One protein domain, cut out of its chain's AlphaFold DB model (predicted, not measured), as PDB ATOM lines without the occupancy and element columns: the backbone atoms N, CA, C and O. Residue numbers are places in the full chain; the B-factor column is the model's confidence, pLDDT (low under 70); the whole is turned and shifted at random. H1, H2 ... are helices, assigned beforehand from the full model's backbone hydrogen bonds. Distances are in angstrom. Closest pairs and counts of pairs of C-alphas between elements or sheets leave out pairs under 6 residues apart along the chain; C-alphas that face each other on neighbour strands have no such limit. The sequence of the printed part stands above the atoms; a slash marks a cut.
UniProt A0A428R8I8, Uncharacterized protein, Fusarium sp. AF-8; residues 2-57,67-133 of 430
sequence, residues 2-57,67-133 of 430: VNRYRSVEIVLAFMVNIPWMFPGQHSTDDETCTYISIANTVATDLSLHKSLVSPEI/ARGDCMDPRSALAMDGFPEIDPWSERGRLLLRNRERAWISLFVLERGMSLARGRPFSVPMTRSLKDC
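What this domain is: This is residues 2 to 57 and 67 to 133 of the 430 residues of an uncharacterized protein of Fusarium sp. AF-8 (UniProt A0A428R8I8). A helical hairpin, H1 and H2, packs on long H4 as an up-and-down bundle, each helix running against the one before; short H3 packs on H4 residues 93 to 97. Residues 24 to 29 stick out. The printed part has 123 residues with five named helices, H1 to H5: all helix, compact, radius of gyration of the C-alphas 15.8 A, spans 53 by 32 by 27 A.

How they stand to each other: H1, residues 8 to 20, touches H2, residues 32 to 45; closest C-alphas Val 11 and Ala 39, 4.6 A. Hub H4, residues 91 to 117, touches H1; closest C-alphas Met 15 and Leu 107, 6.8 A. O i to N i+4 pairs are within hydrogen-bond range throughout H2 and H4, and 7 of 9 in H1.

Where its parts are: Find C-alpha 8 at (14.368, -19.104, -2.338); there H1 begins. H4 runs 38.7 A to C-alpha 117 at (16.389, -19.660, 23.142). H3 is residues 74 to 80; H5, residues 128 to 131, is near H4.

The domain as a whole: Look between C-alphas 57 and 67 for the cut, 12.7 A. pLDDT is under 70 at residues 2 to 4, 23 to 29 and 55 to 57.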
ATOM      1  N   VAL A   2      31.499 -10.797  -9.780       55.34
ATOM      2  CA  VAL A   2      31.160 -12.090  -9.164       55.34
ATOM      3  C   VAL A   2      29.641 -12.232  -9.237       55.34
ATOM      4  O   VAL A   2      28.937 -11.345  -8.752       55.34
ATOM      5  N   ASN A   3      29.133 -13.290  -9.873       60.28
ATOM      6  CA  ASN A   3      27.694 -13.553  -9.938       60.28
ATOM      7  C   ASN A   3      27.150 -13.722  -8.512       60.28
ATOM      8  O   ASN A   3      27.544 -14.644  -7.799       60.28
ATOM      9  N   ARG A   4      26.264 -12.820  -8.080       67.88
ATOM     10  CA  ARG A   4      25.550 -12.944  -6.803       67.88
ATOM     11  C   ARG A   4      24.305 -13.794  -7.028       67.88
ATOM     12  O   ARG A   4      23.266 -13.265  -7.410       67.88
ATOM     13  N   TYR A   5      24.427 -15.100  -6.824       83.00
ATOM     14  CA  TYR A   5      23.286 -16.010  -6.889       83.00
ATOM     15  C   TYR A   5      22.368 -15.785  -5.682       83.00
ATOM     16  O   TYR A   5      22.830 -15.736  -4.542       83.00
ATOM     17  N   ARG A   6      21.072 -15.606  -5.944       90.06
ATOM     18  CA  ARG A   6      20.014 -15.406  -4.948       90.06
ATOM     19  C   ARG A   6      18.812 -16.228  -5.393       90.06
ATOM     20  O   ARG A   6      18.410 -16.107  -6.545       90.06
ATOM     21  N   SER A   7      18.266 -17.050  -4.508       94.12
ATOM     22  CA  SER A   7      17.039 -17.806  -4.768       94.12
ATOM     23  C   SER A   7      16.379 -18.224  -3.454       94.12
ATOM     24  O   SER A   7      17.015 -18.190  -2.393       94.12
ATOM     25  N   VAL A   8      15.105 -18.612  -3.513       95.56
ATOM     26  CA  VAL A   8      14.368 -19.104  -2.338       95.56
ATOM     27  C   VAL A   8      15.001 -20.396  -1.809       95.56
ATOM     28  O   VAL A   8      15.074 -20.598  -0.603       95.56
ATOM     29  N   GLU A   9      15.552 -21.236  -2.683       95.31
ATOM     30  CA  GLU A   9      16.259 -22.467  -2.318       95.31
ATOM     31  C   GLU A   9      17.507 -22.189  -1.478       95.31
ATOM     32  O   GLU A   9      17.793 -22.955  -0.561       95.31
ATOM     33  N   ILE A  10      18.223 -21.085  -1.727       95.12
ATOM     34  CA  ILE A  10      19.357 -20.676  -0.884       95.12
ATOM     35  C   ILE A  10      18.864 -20.330   0.528       95.12
ATOM     36  O   ILE A  10      19.464 -20.763   1.509       95.12
ATOM     37  N   VAL A  11      17.749 -19.597   0.642       96.94
ATOM     38  CA  VAL A  11      17.123 -19.280   1.940       96.94
ATOM     39  C   VAL A  11      16.742 -20.571   2.671       96.94
ATOM     40  O   VAL A  11      17.115 -20.764   3.830       96.94
ATOM     41  N   LEU A  12      16.063 -21.489   1.975       96.50
ATOM     42  CA  LEU A  12      15.665 -22.788   2.514       96.50
ATOM     43  C   LEU A  12      16.871 -23.640   2.920       96.50
ATOM     44  O   LEU A  12      16.820 -24.282   3.962       96.50
ATOM     45  N   ALA A  13      17.967 -23.623   2.158       95.62
ATOM     46  CA  ALA A  13      19.175 -24.366   2.493       95.62
ATOM     47  C   ALA A  13      19.746 -23.922   3.847       95.62
ATOM     48  O   ALA A  13      20.032 -24.767   4.694       95.62
ATOM     49  N   PHE A  14      19.843 -22.615   4.106       95.62
ATOM     50  CA  PHE A  14      20.254 -22.123   5.425       95.62
ATOM     51  C   PHE A  14      19.264 -22.538   6.520       95.62
ATOM     52  O   PHE A  14      19.672 -23.065   7.554       95.62
ATOM     53  N   MET A  15      17.962 -22.360   6.276       95.62
ATOM     54  CA  MET A  15      16.909 -22.692   7.241       95.62
ATOM     55  C   MET A  15      16.847 -24.175   7.600       95.62
ATOM     56  O   MET A  15      16.601 -24.502   8.755       95.62
ATOM     57  N   VAL A  16      17.066 -25.067   6.633       92.88
ATOM     58  CA  VAL A  16      17.065 -26.517   6.848       92.88
ATOM     59  C   VAL A  16      18.298 -26.950   7.629       92.88
ATOM     60  O   VAL A  16      18.198 -27.890   8.398       92.88
ATOM     61  N   ASN A  17      19.445 -26.284   7.500       90.69
ATOM     62  CA  ASN A  17      20.634 -26.683   8.255       90.69
ATOM     63  C   ASN A  17      20.548 -26.296   9.738       90.69
ATOM     64  O   ASN A  17      20.895 -27.110  10.592       90.69
ATOM     65  N   ILE A  18      20.033 -25.102  10.055       91.44
ATOM     66  CA  ILE A  18      20.006 -24.541  11.421       91.44
ATOM     67  C   ILE A  18      19.483 -25.524  12.493       91.44
ATOM     68  O   ILE A  18      20.155 -25.697  13.512       91.44
ATOM     69  N   PRO A  19      18.334 -26.210  12.314       88.88
ATOM     70  CA  PRO A  19      17.798 -27.131  13.313       88.88
ATOM     71  C   PRO A  19      18.698 -28.325  13.651       88.88
ATOM     72  O   PRO A  19      18.494 -28.926  14.705       88.88
ATOM     73  N   TRP A  20      19.656 -28.683  12.792       86.44
ATOM     74  CA  TRP A  20      20.526 -29.855  12.959       86.44
ATOM     75  C   TRP A  20      22.018 -29.517  12.932       86.44
ATOM     76  O   TRP A  20      22.841 -30.424  12.818       86.44
ATOM     77  N   MET A  21      22.381 -28.240  13.084       84.12
ATOM     78  CA  MET A  21      23.781 -27.844  13.238       84.12
ATOM     79  C   MET A  21      24.385 -28.532  14.462       84.12
ATOM     80  O   MET A  21      23.780 -28.556  15.540       84.12
ATOM     81  N   PHE A  22      25.567 -29.118  14.284       75.94
ATOM     82  CA  PHE A  22      26.317 -29.690  15.394       75.94
ATOM     83  C   PHE A  22      26.816 -28.566  16.307       75.94
ATOM     84  O   PHE A  22      27.209 -27.514  15.797       75.94
ATOM     85  N   PRO A  23      26.816 -28.765  17.638       66.94
ATOM     86  CA  PRO A  23      27.583 -27.882  18.501       66.94
ATOM     87  C   PRO A  23      29.046 -27.985  18.058       66.94
ATOM     88  O   PRO A  23      29.555 -29.093  17.865       66.94
ATOM     89  N   GLY A  24      29.702 -26.848  17.833       67.69
ATOM     90  CA  GLY A  24      31.148 -26.859  17.639       67.69
ATOM     91  C   GLY A  24      31.874 -27.262  18.927       67.69
ATOM     92  O   GLY A  24      31.262 -27.694  19.904       67.69
ATOM     93  N   GLN A  25      33.197 -27.140  18.932       67.12
ATOM     94  CA  GLN A  25      34.011 -27.531  20.086       67.12
ATOM     95  C   GLN A  25      33.822 -26.577  21.274       67.12
ATOM     96  O   GLN A  25      33.950 -26.988  22.427       67.12
ATOM     97  N   HIS A  26      33.480 -25.319  20.998       63.88
ATOM     98  CA  HIS A  26      33.290 -24.264  21.983       63.88
ATOM     99  C   HIS A  26      31.872 -23.696  21.911       63.88
ATOM    100  O   HIS A  26      31.215 -23.716  20.869       63.88
ATOM    101  N   SER A  27      31.409 -23.103  23.013       53.25
ATOM    102  CA  SER A  27      30.114 -22.406  23.073       53.25
ATOM    103  C   SER A  27      30.004 -21.242  22.075       53.25
ATOM    104  O   SER A  27      28.901 -20.864  21.683       53.25
ATOM    105  N   THR A  28      31.139 -20.694  21.632       63.28
ATOM    106  CA  THR A  28      31.240 -19.628  20.624       63.28
ATOM    107  C   THR A  28      31.123 -20.112  19.183       63.28
ATOM    108  O   THR A  28      30.951 -19.284  18.292       63.28
ATOM    109  N   ASP A  29      31.181 -21.421  18.943       69.00
ATOM    110  CA  ASP A  29      31.177 -22.004  17.596       69.00
ATOM    111  C   ASP A  29      29.754 -22.097  17.003       69.00
ATOM    112  O   ASP A  29      29.527 -22.711  15.961       69.00
ATOM    113  N   ASP A  30      28.763 -21.495  17.666       77.50
ATOM    114  CA  ASP A  30      27.380 -21.452  17.205       77.50
ATOM    115  C   ASP A  30      27.192 -20.482  16.027       77.50
ATOM    116  O   ASP A  30      26.884 -19.293  16.177       77.50
ATOM    117  N   GLU A  31      27.307 -21.023  14.818       85.75
ATOM    118  CA  GLU A  31      27.101 -20.296  13.565       85.75
ATOM    119  C   GLU A  31      25.620 -20.040  13.222       85.75
ATOM    120  O   GLU A  31      25.326 -19.391  12.211       85.75
ATOM    121  N   THR A  32      24.664 -20.482  14.054       87.69
ATOM    122  CA  THR A  32      23.222 -20.346  13.773       87.69
ATOM    123  C   THR A  32      22.840 -18.913  13.404       87.69
ATOM    124  O   THR A  32      22.089 -18.675  12.458       87.69
ATOM    125  N   CYS A  33      23.365 -17.932  14.139       87.44
ATOM    126  CA  CYS A  33      23.008 -16.533  13.920       87.44
ATOM    127  C   CYS A  33      23.547 -15.998  12.589       87.44
ATOM    128  O   CYS A  33      22.880 -15.190  11.940       87.44
ATOM    129  N   THR A  34      24.709 -16.481  12.151       90.62
ATOM    130  CA  THR A  34      25.263 -16.175  10.829       90.62
ATOM    131  C   THR A  34      24.362 -16.746   9.737       90.62
ATOM    132  O   THR A  34      23.987 -16.024   8.816       90.62
ATOM    133  N   TYR A  35      23.926 -18.002   9.879       94.06
ATOM    134  CA  TYR A  35      23.045 -18.667   8.912       94.06
ATOM    135  C   TYR A  35      21.690 -17.957   8.808       94.06
ATOM    136  O   TYR A  35      21.227 -17.673   7.704       94.06
ATOM    137  N   ILE A  36      21.086 -17.595   9.946       94.75
ATOM    138  CA  ILE A  36      19.845 -16.805   9.991       94.75
ATOM    139  C   ILE A  36      20.044 -15.447   9.312       94.75
ATOM    140  O   ILE A  36      19.202 -15.033   8.518       94.75
ATOM    141  N   SER A  37      21.154 -14.757   9.586       94.31
ATOM    142  CA  SER A  37      21.430 -13.430   9.019       94.31
ATOM    143  C   SER A  37      21.574 -13.476   7.498       94.31
ATOM    144  O   SER A  37      21.035 -12.615   6.796       94.31
ATOM    145  N   ILE A  38      22.257 -14.499   6.974       95.19
ATOM    146  CA  ILE A  38      22.380 -14.719   5.531       95.19
ATOM    147  C   ILE A  38      21.013 -15.066   4.932       95.19
ATOM    148  O   ILE A  38      20.610 -14.431   3.958       95.19
ATOM    149  N   ALA A  39      20.267 -16.001   5.532       96.94
ATOM    150  CA  ALA A  39      18.924 -16.371   5.079       96.94
ATOM    151  C   ALA A  39      17.988 -15.153   5.021       96.94
ATOM    152  O   ALA A  39      17.322 -14.933   4.012       96.94
ATOM    153  N   ASN A  40      17.992 -14.321   6.064       96.94
ATOM    154  CA  ASN A  40      17.185 -13.105   6.146       96.94
ATOM    155  C   ASN A  40      17.598 -12.058   5.108       96.94
ATOM    156  O   ASN A  40      16.741 -11.433   4.482       96.94
ATOM    157  N   THR A  41      18.900 -11.902   4.861       96.19
ATOM    158  CA  THR A  41      19.408 -10.979   3.839       96.19
ATOM    159  C   THR A  41      18.983 -11.426   2.443       96.19
ATOM    160  O   THR A  41      18.421 -10.628   1.698       96.19
ATOM    161  N   VAL A  42      19.162 -12.708   2.102       96.38
ATOM    162  CA  VAL A  42      18.741 -13.249   0.800       96.38
ATOM    163  C   VAL A  42      17.217 -13.181   0.647       96.38
ATOM    164  O   VAL A  42      16.730 -12.766  -0.401       96.38
ATOM    165  N   ALA A  43      16.449 -13.500   1.693       97.19
ATOM    166  CA  ALA A  43      14.990 -13.391   1.677       97.19
ATOM    167  C   ALA A  43      14.512 -11.940   1.480       97.19
ATOM    168  O   ALA A  43      13.554 -11.673   0.752       97.19
ATOM    169  N   THR A  44      15.192 -10.980   2.106       95.25
ATOM    170  CA  THR A  44      14.871  -9.555   1.974       95.25
ATOM    171  C   THR A  44      15.243  -9.023   0.594       95.25
ATOM    172  O   THR A  44      14.428  -8.334  -0.019       95.25
ATOM    173  N   ASP A  45      16.410  -9.405   0.071       94.25
ATOM    174  CA  ASP A  45      16.851  -9.112  -1.298       94.25
ATOM    175  C   ASP A  45      15.860  -9.650  -2.338       94.25
ATOM    176  O   ASP A  45      15.596  -8.998  -3.348       94.25
ATOM    177  N   LEU A  46      15.287 -10.824  -2.068       95.44
ATOM    178  CA  LEU A  46      14.238 -11.415  -2.886       95.44
ATOM    179  C   LEU A  46      12.865 -10.811  -2.618       95.44
ATOM    180  O   LEU A  46      11.939 -11.207  -3.291       95.44
ATOM    181  N   SER A  47      12.684  -9.865  -1.692       96.00
ATOM    182  CA  SER A  47      11.380  -9.283  -1.325       96.00
ATOM    183  C   SER A  47      10.351 -10.285  -0.770       96.00
ATOM    184  O   SER A  47       9.148 -10.099  -0.960       96.00
ATOM    185  N   LEU A  48      10.789 -11.344  -0.074       96.44
ATOM    186  CA  LEU A  48       9.873 -12.340   0.520       96.44
ATOM    187  C   LEU A  48       8.952 -11.735   1.593       96.44
ATOM    188  O   LEU A  48       7.856 -12.226   1.834       96.44
ATOM    189  N   HIS A  49       9.397 -10.644   2.214       95.00
ATOM    190  CA  HIS A  49       8.694  -9.910   3.265       95.00
ATOM    191  C   HIS A  49       7.488  -9.092   2.767       95.00
ATOM    192  O   HIS A  49       6.732  -8.559   3.583       95.00
ATOM    193  N   LYS A  50       7.320  -8.947   1.446       94.00
ATOM    194  CA  LYS A  50       6.258  -8.139   0.840       94.00
ATOM    195  C   LYS A  50       4.985  -8.945   0.627       94.00
ATOM    196  O   LYS A  50       5.028 -10.126   0.297       94.00
ATOM    197  N   SER A  51       3.844  -8.278   0.764       91.62
ATOM    198  CA  SER A  51       2.533  -8.869   0.485       91.62
ATOM    199  C   SER A  51       2.289  -8.922  -1.021       91.62
ATOM    200  O   SER A  51       2.494  -7.927  -1.720       91.62
ATOM    201  N   LEU A  52       1.840 -10.066  -1.529       91.50
ATOM    202  CA  LEU A  52       1.533 -10.231  -2.946       91.50
ATOM    203  C   LEU A  52       0.177  -9.596  -3.260       91.50
ATOM    204  O   LEU A  52      -0.858 -10.051  -2.778       91.50
ATOM    205  N   VAL A  53       0.174  -8.526  -4.056       86.38
ATOM    206  CA  VAL A  53      -1.046  -7.780  -4.394       86.38
ATOM    207  C   VAL A  53      -1.022  -7.411  -5.870       86.38
ATOM    208  O   VAL A  53      -0.041  -6.851  -6.360       86.38
ATOM    209  N   SER A  54      -2.117  -7.697  -6.581       78.62
ATOM    210  CA  SER A  54      -2.260  -7.285  -7.979       78.62
ATOM    211  C   SER A  54      -2.298  -5.747  -8.093       78.62
ATOM    212  O   SER A  54      -3.024  -5.101  -7.327       78.62
ATOM    213  N   PRO A  55      -1.585  -5.139  -9.060       68.75
ATOM    214  CA  PRO A  55      -1.600  -3.694  -9.298       68.75
ATOM    215  C   PRO A  55      -3.007  -3.110  -9.502       68.75
ATOM    216  O   PRO A  55      -3.277  -1.986  -9.083       68.75
ATOM    217  N   GLU A  56      -3.917  -3.884 -10.097       66.25
ATOM    218  CA  GLU A  56      -5.309  -3.490 -10.367       66.25
ATOM    219  C   GLU A  56      -6.108  -3.245  -9.074       66.25
ATOM    220  O   GLU A  56      -6.954  -2.349  -9.000       66.25
ATOM    221  N   ILE A  57      -5.780  -4.001  -8.021       64.12
ATOM    222  CA  ILE A  57      -6.395  -3.905  -6.691       64.12
ATOM    223  C   ILE A  57      -5.841  -2.691  -5.928       64.12
ATOM    224  O   ILE A  57      -6.582  -2.027  -5.205       64.12
ATOM    225  N   ALA A  67       0.787   0.286   2.379       73.44
ATOM    226  CA  ALA A  67       1.712   1.166   1.691       73.44
ATOM    227  C   ALA A  67       2.258   0.448   0.450       73.44
ATOM    228  O   ALA A  67       2.633  -0.721   0.506       73.44
ATOM    229  N   ARG A  68       2.371   1.161  -0.677       71.44
ATOM    230  CA  ARG A  68       2.904   0.605  -1.936       71.44
ATOM    231  C   ARG A  68       4.289  -0.046  -1.772       71.44
ATOM    232  O   ARG A  68       4.615  -0.959  -2.522       71.44
ATOM    233  N   GLY A  69       5.089   0.412  -0.806       76.50
ATOM    234  CA  GLY A  69       6.401  -0.164  -0.485       76.50
ATOM    235  C   GLY A  69       6.346  -1.605   0.037       76.50
ATOM    236  O   GLY A  69       7.274  -2.371  -0.233       76.50
ATOM    237  N   ASP A  70       5.239  -1.978   0.681       82.62
ATOM    238  CA  ASP A  70       5.023  -3.278   1.328       82.62
ATOM    239  C   ASP A  70       4.391  -4.316   0.390       82.62
ATOM    240  O   ASP A  70       4.232  -5.478   0.765       82.62
ATOM    241  N   CYS A  71       4.031  -3.908  -0.829       88.88
ATOM    242  CA  CYS A  71       3.404  -4.761  -1.829       88.88
ATOM    243  C   CYS A  71       4.401  -5.216  -2.897       88.88
ATOM    244  O   CYS A  71       5.335  -4.495  -3.265       88.88
ATOM    245  N   MET A  72       4.151  -6.395  -3.456       92.38
ATOM    246  CA  MET A  72       4.835  -6.908  -4.634       92.38
ATOM    247  C   MET A  72       3.814  -7.478  -5.616       92.38
ATOM    248  O   MET A  72       2.882  -8.174  -5.224       92.38
ATOM    249  N   ASP A  73       3.994  -7.171  -6.896       93.31
ATOM    250  CA  ASP A  73       3.175  -7.747  -7.955       93.31
ATOM    251  C   ASP A  73       3.513  -9.246  -8.142       93.31
ATOM    252  O   ASP A  73       4.697  -9.591  -8.232       93.31
ATOM    253  N   PRO A  74       2.509 -10.141  -8.228       95.62
ATOM    254  CA  PRO A  74       2.712 -11.576  -8.432       95.62
ATOM    255  C   PRO A  74       3.585 -11.950  -9.641       95.62
ATOM    256  O   PRO A  74       4.401 -12.866  -9.529       95.62
ATOM    257  N   ARG A  75       3.468 -11.250 -10.784       96.00
ATOM    258  CA  ARG A  75       4.312 -11.533 -11.970       96.00
ATOM    259  C   ARG A  75       5.763 -11.172 -11.685       96.00
ATOM    260  O   ARG A  75       6.669 -11.938 -11.997       96.00
ATOM    261  N   SER A  76       5.971 -10.031 -11.037       95.19
ATOM    262  CA  SER A  76       7.295  -9.563 -10.622       95.19
ATOM    263  C   SER A  76       7.953 -10.517  -9.619       95.19
ATOM    264  O   SER A  76       9.157 -10.746  -9.699       95.19
ATOM    265  N   ALA A  77       7.174 -11.088  -8.695       96.25
ATOM    266  CA  ALA A  77       7.660 -12.091  -7.749       96.25
ATOM    267  C   ALA A  77       8.118 -13.373  -8.462       96.25
ATOM    268  O   ALA A  77       9.244 -13.807  -8.243       96.25
ATOM    269  N   LEU A  78       7.309 -13.920  -9.380       96.81
ATOM    270  CA  LEU A  78       7.703 -15.103 -10.158       96.81
ATOM    271  C   LEU A  78       8.934 -14.847 -11.031       96.81
ATOM    272  O   LEU A  78       9.839 -15.675 -11.062       96.81
ATOM    273  N   ALA A  79       9.012 -13.693 -11.698       95.31
ATOM    274  CA  ALA A  79      10.181 -13.331 -12.494       95.31
ATOM    275  C   ALA A  79      11.460 -13.247 -11.641       95.31
ATOM    276  O   ALA A  79      12.517 -13.701 -12.075       95.31
ATOM    277  N   MET A  80      11.364 -12.706 -10.421       94.06
ATOM    278  CA  MET A  80      12.481 -12.649  -9.472       94.06
ATOM    279  C   MET A  80      12.917 -14.038  -8.996       94.06
ATOM    280  O   MET A  80      14.110 -14.267  -8.811       94.06
ATOM    281  N   ASP A  81      11.965 -14.958  -8.853       93.88
ATOM    282  CA  ASP A  81      12.210 -16.349  -8.469       93.88
ATOM    283  C   ASP A  81      12.665 -17.228  -9.655       93.88
ATOM    284  O   ASP A  81      12.900 -18.420  -9.482       93.88
ATOM    285  N   GLY A  82      12.842 -16.647 -10.850       93.25
ATOM    286  CA  GLY A  82      13.355 -17.341 -12.036       93.25
ATOM    287  C   GLY A  82      12.285 -17.988 -12.920       93.25
ATOM    288  O   GLY A  82      12.625 -18.833 -13.743       93.25
ATOM    289  N   PHE A  83      11.022 -17.579 -12.776       95.81
ATOM    290  CA  PHE A  83       9.865 -18.116 -13.505       95.81
ATOM    291  C   PHE A  83       9.073 -17.039 -14.280       95.81
ATOM    292  O   PHE A  83       7.860 -16.911 -14.080       95.81
ATOM    293  N   PRO A  84       9.704 -16.206 -15.132       96.06
ATOM    294  CA  PRO A  84       9.022 -15.085 -15.791       96.06
ATOM    295  C   PRO A  84       7.913 -15.515 -16.766       96.06
ATOM    296  O   PRO A  84       6.989 -14.747 -17.027       96.06
ATOM    297  N   GLU A  85       7.999 -16.726 -17.310       97.00
ATOM    298  CA  GLU A  85       7.034 -17.305 -18.250       97.00
ATOM    299  C   GLU A  85       5.789 -17.915 -17.593       97.00
ATOM    300  O   GLU A  85       4.804 -18.186 -18.281       97.00
ATOM    301  N   ILE A  86       5.812 -18.151 -16.279       97.62
ATOM    302  CA  ILE A  86       4.685 -18.769 -15.581       97.62
ATOM    303  C   ILE A  86       3.628 -17.708 -15.297       97.62
ATOM    304  O   ILE A  86       3.909 -16.686 -14.676       97.62
ATOM    305  N   ASP A  87       2.385 -17.975 -15.694       96.44
ATOM    306  CA  ASP A  87       1.260 -17.119 -15.335       96.44
ATOM    307  C   ASP A  87       0.920 -17.270 -13.838       96.44
ATOM    308  O   ASP A  87       0.561 -18.374 -13.412       96.44
ATOM    309  N   PRO A  88       0.975 -16.203 -13.017       95.94
ATOM    310  CA  PRO A  88       0.694 -16.302 -11.580       95.94
ATOM    311  C   PRO A  88      -0.718 -16.743 -11.195       95.94
ATOM    312  O   PRO A  88      -0.942 -17.113 -10.045       95.94
ATOM    313  N   TRP A  89      -1.667 -16.710 -12.130       94.88
ATOM    314  CA  TRP A  89      -3.054 -17.099 -11.906       94.88
ATOM    315  C   TRP A  89      -3.292 -18.570 -12.247       94.88
ATOM    316  O   TRP A  89      -4.302 -19.124 -11.810       94.88
ATOM    317  N   SER A  90      -2.348 -19.207 -12.949       96.56
ATOM    318  CA  SER A  90      -2.308 -20.655 -13.126       96.56
ATOM    319  C   SER A  90      -2.097 -21.372 -11.790       96.56
ATOM    320  O   SER A  90      -1.496 -20.827 -10.861       96.56
ATOM    321  N   GLU A  91      -2.530 -22.629 -11.708       96.38
ATOM    322  CA  GLU A  91      -2.308 -23.486 -10.535       96.38
ATOM    323  C   GLU A  91      -0.824 -23.528 -10.133       96.38
ATOM    324  O   GLU A  91      -0.475 -23.320  -8.970       96.38
ATOM    325  N   ARG A  92       0.072 -23.704 -11.113       96.56
ATOM    326  CA  ARG A  92       1.519 -23.729 -10.877       96.56
ATOM    327  C   ARG A  92       2.040 -22.396 -10.338       96.56
ATOM    328  O   ARG A  92       2.849 -22.404  -9.412       96.56
ATOM    329  N   GLY A  93       1.587 -21.274 -10.898       96.94
ATOM    330  CA  GLY A  93       1.971 -19.936 -10.451       96.94
ATOM    331  C   GLY A  93       1.549 -19.669  -9.007       96.94
ATOM    332  O   GLY A  93       2.372 -19.247  -8.192       96.94
ATOM    333  N   ARG A  94       0.305 -20.012  -8.657       95.69
ATOM    334  CA  ARG A  94      -0.208 -19.872  -7.289       95.69
ATOM    335  C   ARG A  94       0.557 -20.743  -6.297       95.69
ATOM    336  O   ARG A  94       0.921 -20.244  -5.237       95.69
ATOM    337  N   LEU A  95       0.885 -21.989  -6.649       95.75
ATOM    338  CA  LEU A  95       1.713 -22.869  -5.810       95.75
ATOM    339  C   LEU A  95       3.122 -22.302  -5.567       95.75
ATOM    340  O   LEU A  95       3.622 -22.358  -4.445       95.75
ATOM    341  N   LEU A  96       3.769 -21.733  -6.588       96.19
ATOM    342  CA  LEU A  96       5.106 -21.139  -6.448       96.19
ATOM    343  C   LEU A  96       5.093 -19.905  -5.540       96.19
ATOM    344  O   LEU A  96       5.881 -19.820  -4.598       96.19
ATOM    345  N   LEU A  97       4.147 -18.992  -5.761       96.25
ATOM    346  CA  LEU A  97       3.947 -17.829  -4.893       96.25
ATOM    347  C   LEU A  97       3.608 -18.236  -3.460       96.25
ATOM    348  O   LEU A  97       4.065 -17.621  -2.499       96.25
ATOM    349  N   ARG A  98       2.862 -19.326  -3.309       95.50
ATOM    350  CA  ARG A  98       2.538 -19.877  -2.003       95.50
ATOM    351  C   ARG A  98       3.760 -20.420  -1.274       95.50
ATOM    352  O   ARG A  98       3.933 -20.167  -0.085       95.50
ATOM    353  N   ASN A  99       4.632 -21.137  -1.980       95.44
ATOM    354  CA  ASN A  99       5.890 -21.647  -1.428       95.44
ATOM    355  C   ASN A  99       6.806 -20.512  -0.966       95.44
ATOM    356  O   ASN A  99       7.468 -20.623   0.066       95.44
ATOM    357  N   ARG A 100       6.800 -19.404  -1.702       96.06
ATOM    358  CA  ARG A 100       7.531 -18.190  -1.363       96.06
ATOM    359  C   ARG A 100       7.033 -17.552  -0.059       96.06
ATOM    360  O   ARG A 100       7.841 -17.254   0.819       96.06
ATOM    361  N   GLU A 101       5.719 -17.405   0.110       96.62
ATOM    362  CA  GLU A 101       5.118 -16.957   1.379       96.62
ATOM    363  C   GLU A 101       5.449 -17.922   2.530       96.62
ATOM    364  O   GLU A 101       5.839 -17.494   3.619       96.62
ATOM    365  N   ARG A 102       5.372 -19.236   2.276       97.38
ATOM    366  CA  ARG A 102       5.711 -20.279   3.254       97.38
ATOM    367  C   ARG A 102       7.152 -20.168   3.740       97.38
ATOM    368  O   ARG A 102       7.399 -20.333   4.936       97.38
ATOM    369  N   ALA A 103       8.092 -19.888   2.837       97.56
ATOM    370  CA  ALA A 103       9.497 -19.692   3.178       97.56
ATOM    371  C   ALA A 103       9.676 -18.501   4.133       97.56
ATOM    372  O   ALA A 103      10.402 -18.616   5.119       97.56
ATOM    373  N   TRP A 104       8.953 -17.399   3.908       97.88
ATOM    374  CA  TRP A 104       8.978 -16.237   4.801       97.88
ATOM    375  C   TRP A 104       8.421 -16.543   6.198       97.88
ATOM    376  O   TRP A 104       9.074 -16.249   7.199       97.88
ATOM    377  N   ILE A 105       7.252 -17.190   6.281       98.19
ATOM    378  CA  ILE A 105       6.646 -17.591   7.563       98.19
ATOM    379  C   ILE A 105       7.571 -18.561   8.310       98.19
ATOM    380  O   ILE A 105       7.798 -18.418   9.509       98.19
ATOM    381  N   SER A 106       8.153 -19.523   7.594       97.56
ATOM    382  CA  SER A 106       9.084 -20.503   8.158       97.56
ATOM    383  C   SER A 106      10.362 -19.850   8.686       97.56
ATOM    384  O   SER A 106      10.831 -20.223   9.762       97.56
ATOM    385  N   LEU A 107      10.905 -18.853   7.977       98.06
ATOM    386  CA  LEU A 107      12.063 -18.085   8.431       98.06
ATOM    387  C   LEU A 107      11.735 -17.294   9.700       98.06
ATOM    388  O   LEU A 107      12.511 -17.331  10.652       98.06
ATOM    389  N   PHE A 108      10.576 -16.631   9.735       98.00
ATOM    390  CA  PHE A 108      10.097 -15.925  10.923       98.00
ATOM    391  C   PHE A 108       9.966 -16.862  12.121       98.00
ATOM    392  O   PHE A 108      10.481 -16.552  13.194       98.00
ATOM    393  N   VAL A 109       9.315 -18.018  11.938       96.94
ATOM    394  CA  VAL A 109       9.203 -19.020  12.997       96.94
ATOM    395  C   VAL A 109      10.608 -19.370  13.454       96.94
ATOM    396  O   VAL A 109      10.936 -19.069  14.597       96.94
ATOM    397  N   LEU A 110      11.458 -19.919  12.586       95.88
ATOM    398  CA  LEU A 110      12.806 -20.359  12.944       95.88
ATOM    399  C   LEU A 110      13.596 -19.293  13.716       95.88
ATOM    400  O   LEU A 110      14.082 -19.580  14.810       95.88
ATOM    401  N   GLU A 111      13.659 -18.066  13.197       94.94
ATOM    402  CA  GLU A 111      14.402 -16.966  13.811       94.94
ATOM    403  C   GLU A 111      13.890 -16.627  15.208       94.94
ATOM    404  O   GLU A 111      14.675 -16.624  16.155       94.94
ATOM    405  N   ARG A 112      12.574 -16.445  15.373       93.44
ATOM    406  CA  ARG A 112      11.986 -16.147  16.685       93.44
ATOM    407  C   ARG A 112      12.296 -17.231  17.707       93.44
ATOM    408  O   ARG A 112      12.620 -16.918  18.848       93.44
ATOM    409  N   GLY A 113      12.252 -18.499  17.303       90.00
ATOM    410  CA  GLY A 113      12.605 -19.613  18.184       90.00
ATOM    411  C   GLY A 113      14.058 -19.575  18.639       90.00
ATOM    412  O   GLY A 113      14.328 -19.710  19.831       90.00
ATOM    413  N   MET A 114      14.987 -19.367  17.703       88.38
ATOM    414  CA  MET A 114      16.417 -19.356  18.016       88.38
ATOM    415  C   MET A 114      16.827 -18.127  18.829       88.38
ATOM    416  O   MET A 114      17.672 -18.253  19.718       88.38
ATOM    417  N   SER A 115      16.209 -16.975  18.564       87.00
ATOM    418  CA  SER A 115      16.421 -15.733  19.309       87.00
ATOM    419  C   SER A 115      15.884 -15.835  20.738       87.00
ATOM    420  O   SER A 115      16.616 -15.514  21.673       87.00
ATOM    421  N   LEU A 116      14.680 -16.395  20.936       84.56
ATOM    422  CA  LEU A 116      14.132 -16.672  22.273       84.56
ATOM    423  C   LEU A 116      15.035 -17.608  23.081       84.56
ATOM    424  O   LEU A 116      15.332 -17.319  24.236       84.56
ATOM    425  N   ALA A 117      15.519 -18.693  22.470       81.12
ATOM    426  CA  ALA A 117      16.389 -19.660  23.142       81.12
ATOM    427  C   ALA A 117      17.747 -19.073  23.575       81.12
ATOM    428  O   ALA A 117      18.383 -19.606  24.478       81.12
ATOM    429  N   ARG A 118      18.204 -17.991  22.931       79.69
ATOM    430  CA  ARG A 118      19.512 -17.356  23.179       79.69
ATOM    431  C   ARG A 118      19.416 -16.001  23.876       79.69
ATOM    432  O   ARG A 118      20.437 -15.333  24.015       79.69
ATOM    433  N   GLY A 119      18.211 -15.549  24.225       79.00
ATOM    434  CA  GLY A 119      17.988 -14.201  24.754       79.00
ATOM    435  C   GLY A 119      18.416 -13.084  23.793       79.00
ATOM    436  O   GLY A 119      18.828 -12.015  24.237       79.00
ATOM    437  N   ARG A 120      18.372 -13.328  22.477       83.38
ATOM    438  CA  ARG A 120      18.791 -12.355  21.459       83.38
ATOM    439  C   ARG A 120      17.608 -11.519  20.958       83.38
ATOM    440  O   ARG A 120      16.488 -12.030  20.902       83.38
ATOM    441  N   PRO A 121      17.843 -10.260  20.544       86.44
ATOM    442  CA  PRO A 121      16.840  -9.474  19.837       86.44
ATOM    443  C   PRO A 121      16.425 -10.134  18.523       86.44
ATOM    444  O   PRO A 121      17.219 -10.820  17.878       86.44
ATOM    445  N   PHE A 122      15.196  -9.859  18.099       91.31
ATOM    446  CA  PHE A 122      14.676 -10.374  16.841       91.31
ATOM    447  C   PHE A 122      15.226  -9.613  15.638       91.31
ATOM    448  O   PHE A 122      15.231  -8.382  15.613       91.31
ATOM    449  N   SER A 123      15.648 -10.361  14.625       91.38
ATOM    450  CA  SER A 123      16.231  -9.839  13.385       91.38
ATOM    451  C   SER A 123      15.278  -9.909  12.190       91.38
ATOM    452  O   SER A 123      15.404  -9.109  11.262       91.38
ATOM    453  N   VAL A 124      14.299 -10.824  12.206       94.88
ATOM    454  CA  VAL A 124      13.258 -10.883  11.174       94.88
ATOM    455  C   VAL A 124      12.133  -9.904  11.546       94.88
ATOM    456  O   VAL A 124      11.532 -10.021  12.625       94.88
ATOM    457  N   PRO A 125      11.830  -8.915  10.679       92.62
ATOM    458  CA  PRO A 125      10.851  -7.883  10.983       92.62
ATOM    459  C   PRO A 125       9.424  -8.433  11.013       92.62
ATOM    460  O   PRO A 125       9.040  -9.302  10.228       92.62
ATOM    461  N   MET A 126       8.602  -7.850  11.888       94.31
ATOM    462  CA  MET A 126       7.168  -8.122  11.912       94.31
ATOM    463  C   MET A 126       6.483  -7.422  10.732       94.31
ATOM    464  O   MET A 126       6.248  -6.214  10.753       94.31
ATOM    465  N   THR A 127       6.151  -8.197   9.706       93.25
ATOM    466  CA  THR A 127       5.506  -7.735   8.467       93.25
ATOM    467  C   THR A 127       3.996  -7.930   8.526       93.25
ATOM    468  O   THR A 127       3.484  -8.667   9.367       93.25
ATOM    469  N   ARG A 128       3.254  -7.284   7.620       89.06
ATOM    470  CA  ARG A 128       1.796  -7.443   7.555       89.06
ATOM    471  C   ARG A 128       1.371  -8.885   7.275       89.06
ATOM    472  O   ARG A 128       0.461  -9.374   7.929       89.06
ATOM    473  N   SER A 129       2.070  -9.579   6.376       90.31
ATOM    474  CA  SER A 129       1.792 -10.985   6.063       90.31
ATOM    475  C   SER A 129       1.909 -11.899   7.285       90.31
ATOM    476  O   SER A 129       1.166 -12.864   7.378       90.31
ATOM    477  N   LEU A 130       2.783 -11.574   8.246       95.56
ATOM    478  CA  LEU A 130       2.900 -12.283   9.525       95.56
ATOM    479  C   LEU A 130       1.821 -11.854  10.533       95.56
ATOM    480  O   LEU A 130       1.281 -12.689  11.257       95.56
ATOM    481  N   LYS A 131       1.475 -10.562  10.572       94.38
ATOM    482  CA  LYS A 131       0.386 -10.050  11.422       94.38
ATOM    483  C   LYS A 131      -0.969 -10.652  11.057       94.38
ATOM    484  O   LYS A 131      -1.722 -10.977  11.959       94.38
ATOM    485  N   ASP A 132      -1.218 -10.873   9.771       92.50
ATOM    486  CA  ASP A 132      -2.513 -11.320   9.249       92.50
ATOM    487  C   ASP A 132      -2.510 -12.828   8.873       92.50
ATOM    488  O   ASP A 132      -3.355 -13.283   8.100       92.50
ATOM    489  N   CYS A 133      -1.548 -13.623   9.374       95.12
ATOM    490  CA  CYS A 133      -1.319 -15.002   8.907       95.12
ATOM    491  C   CYS A 133      -2.308 -16.068   9.418       95.12
ATOM    492  O   CYS A 133      -2.267 -17.189   8.920       95.12
TER     493      CYS A 133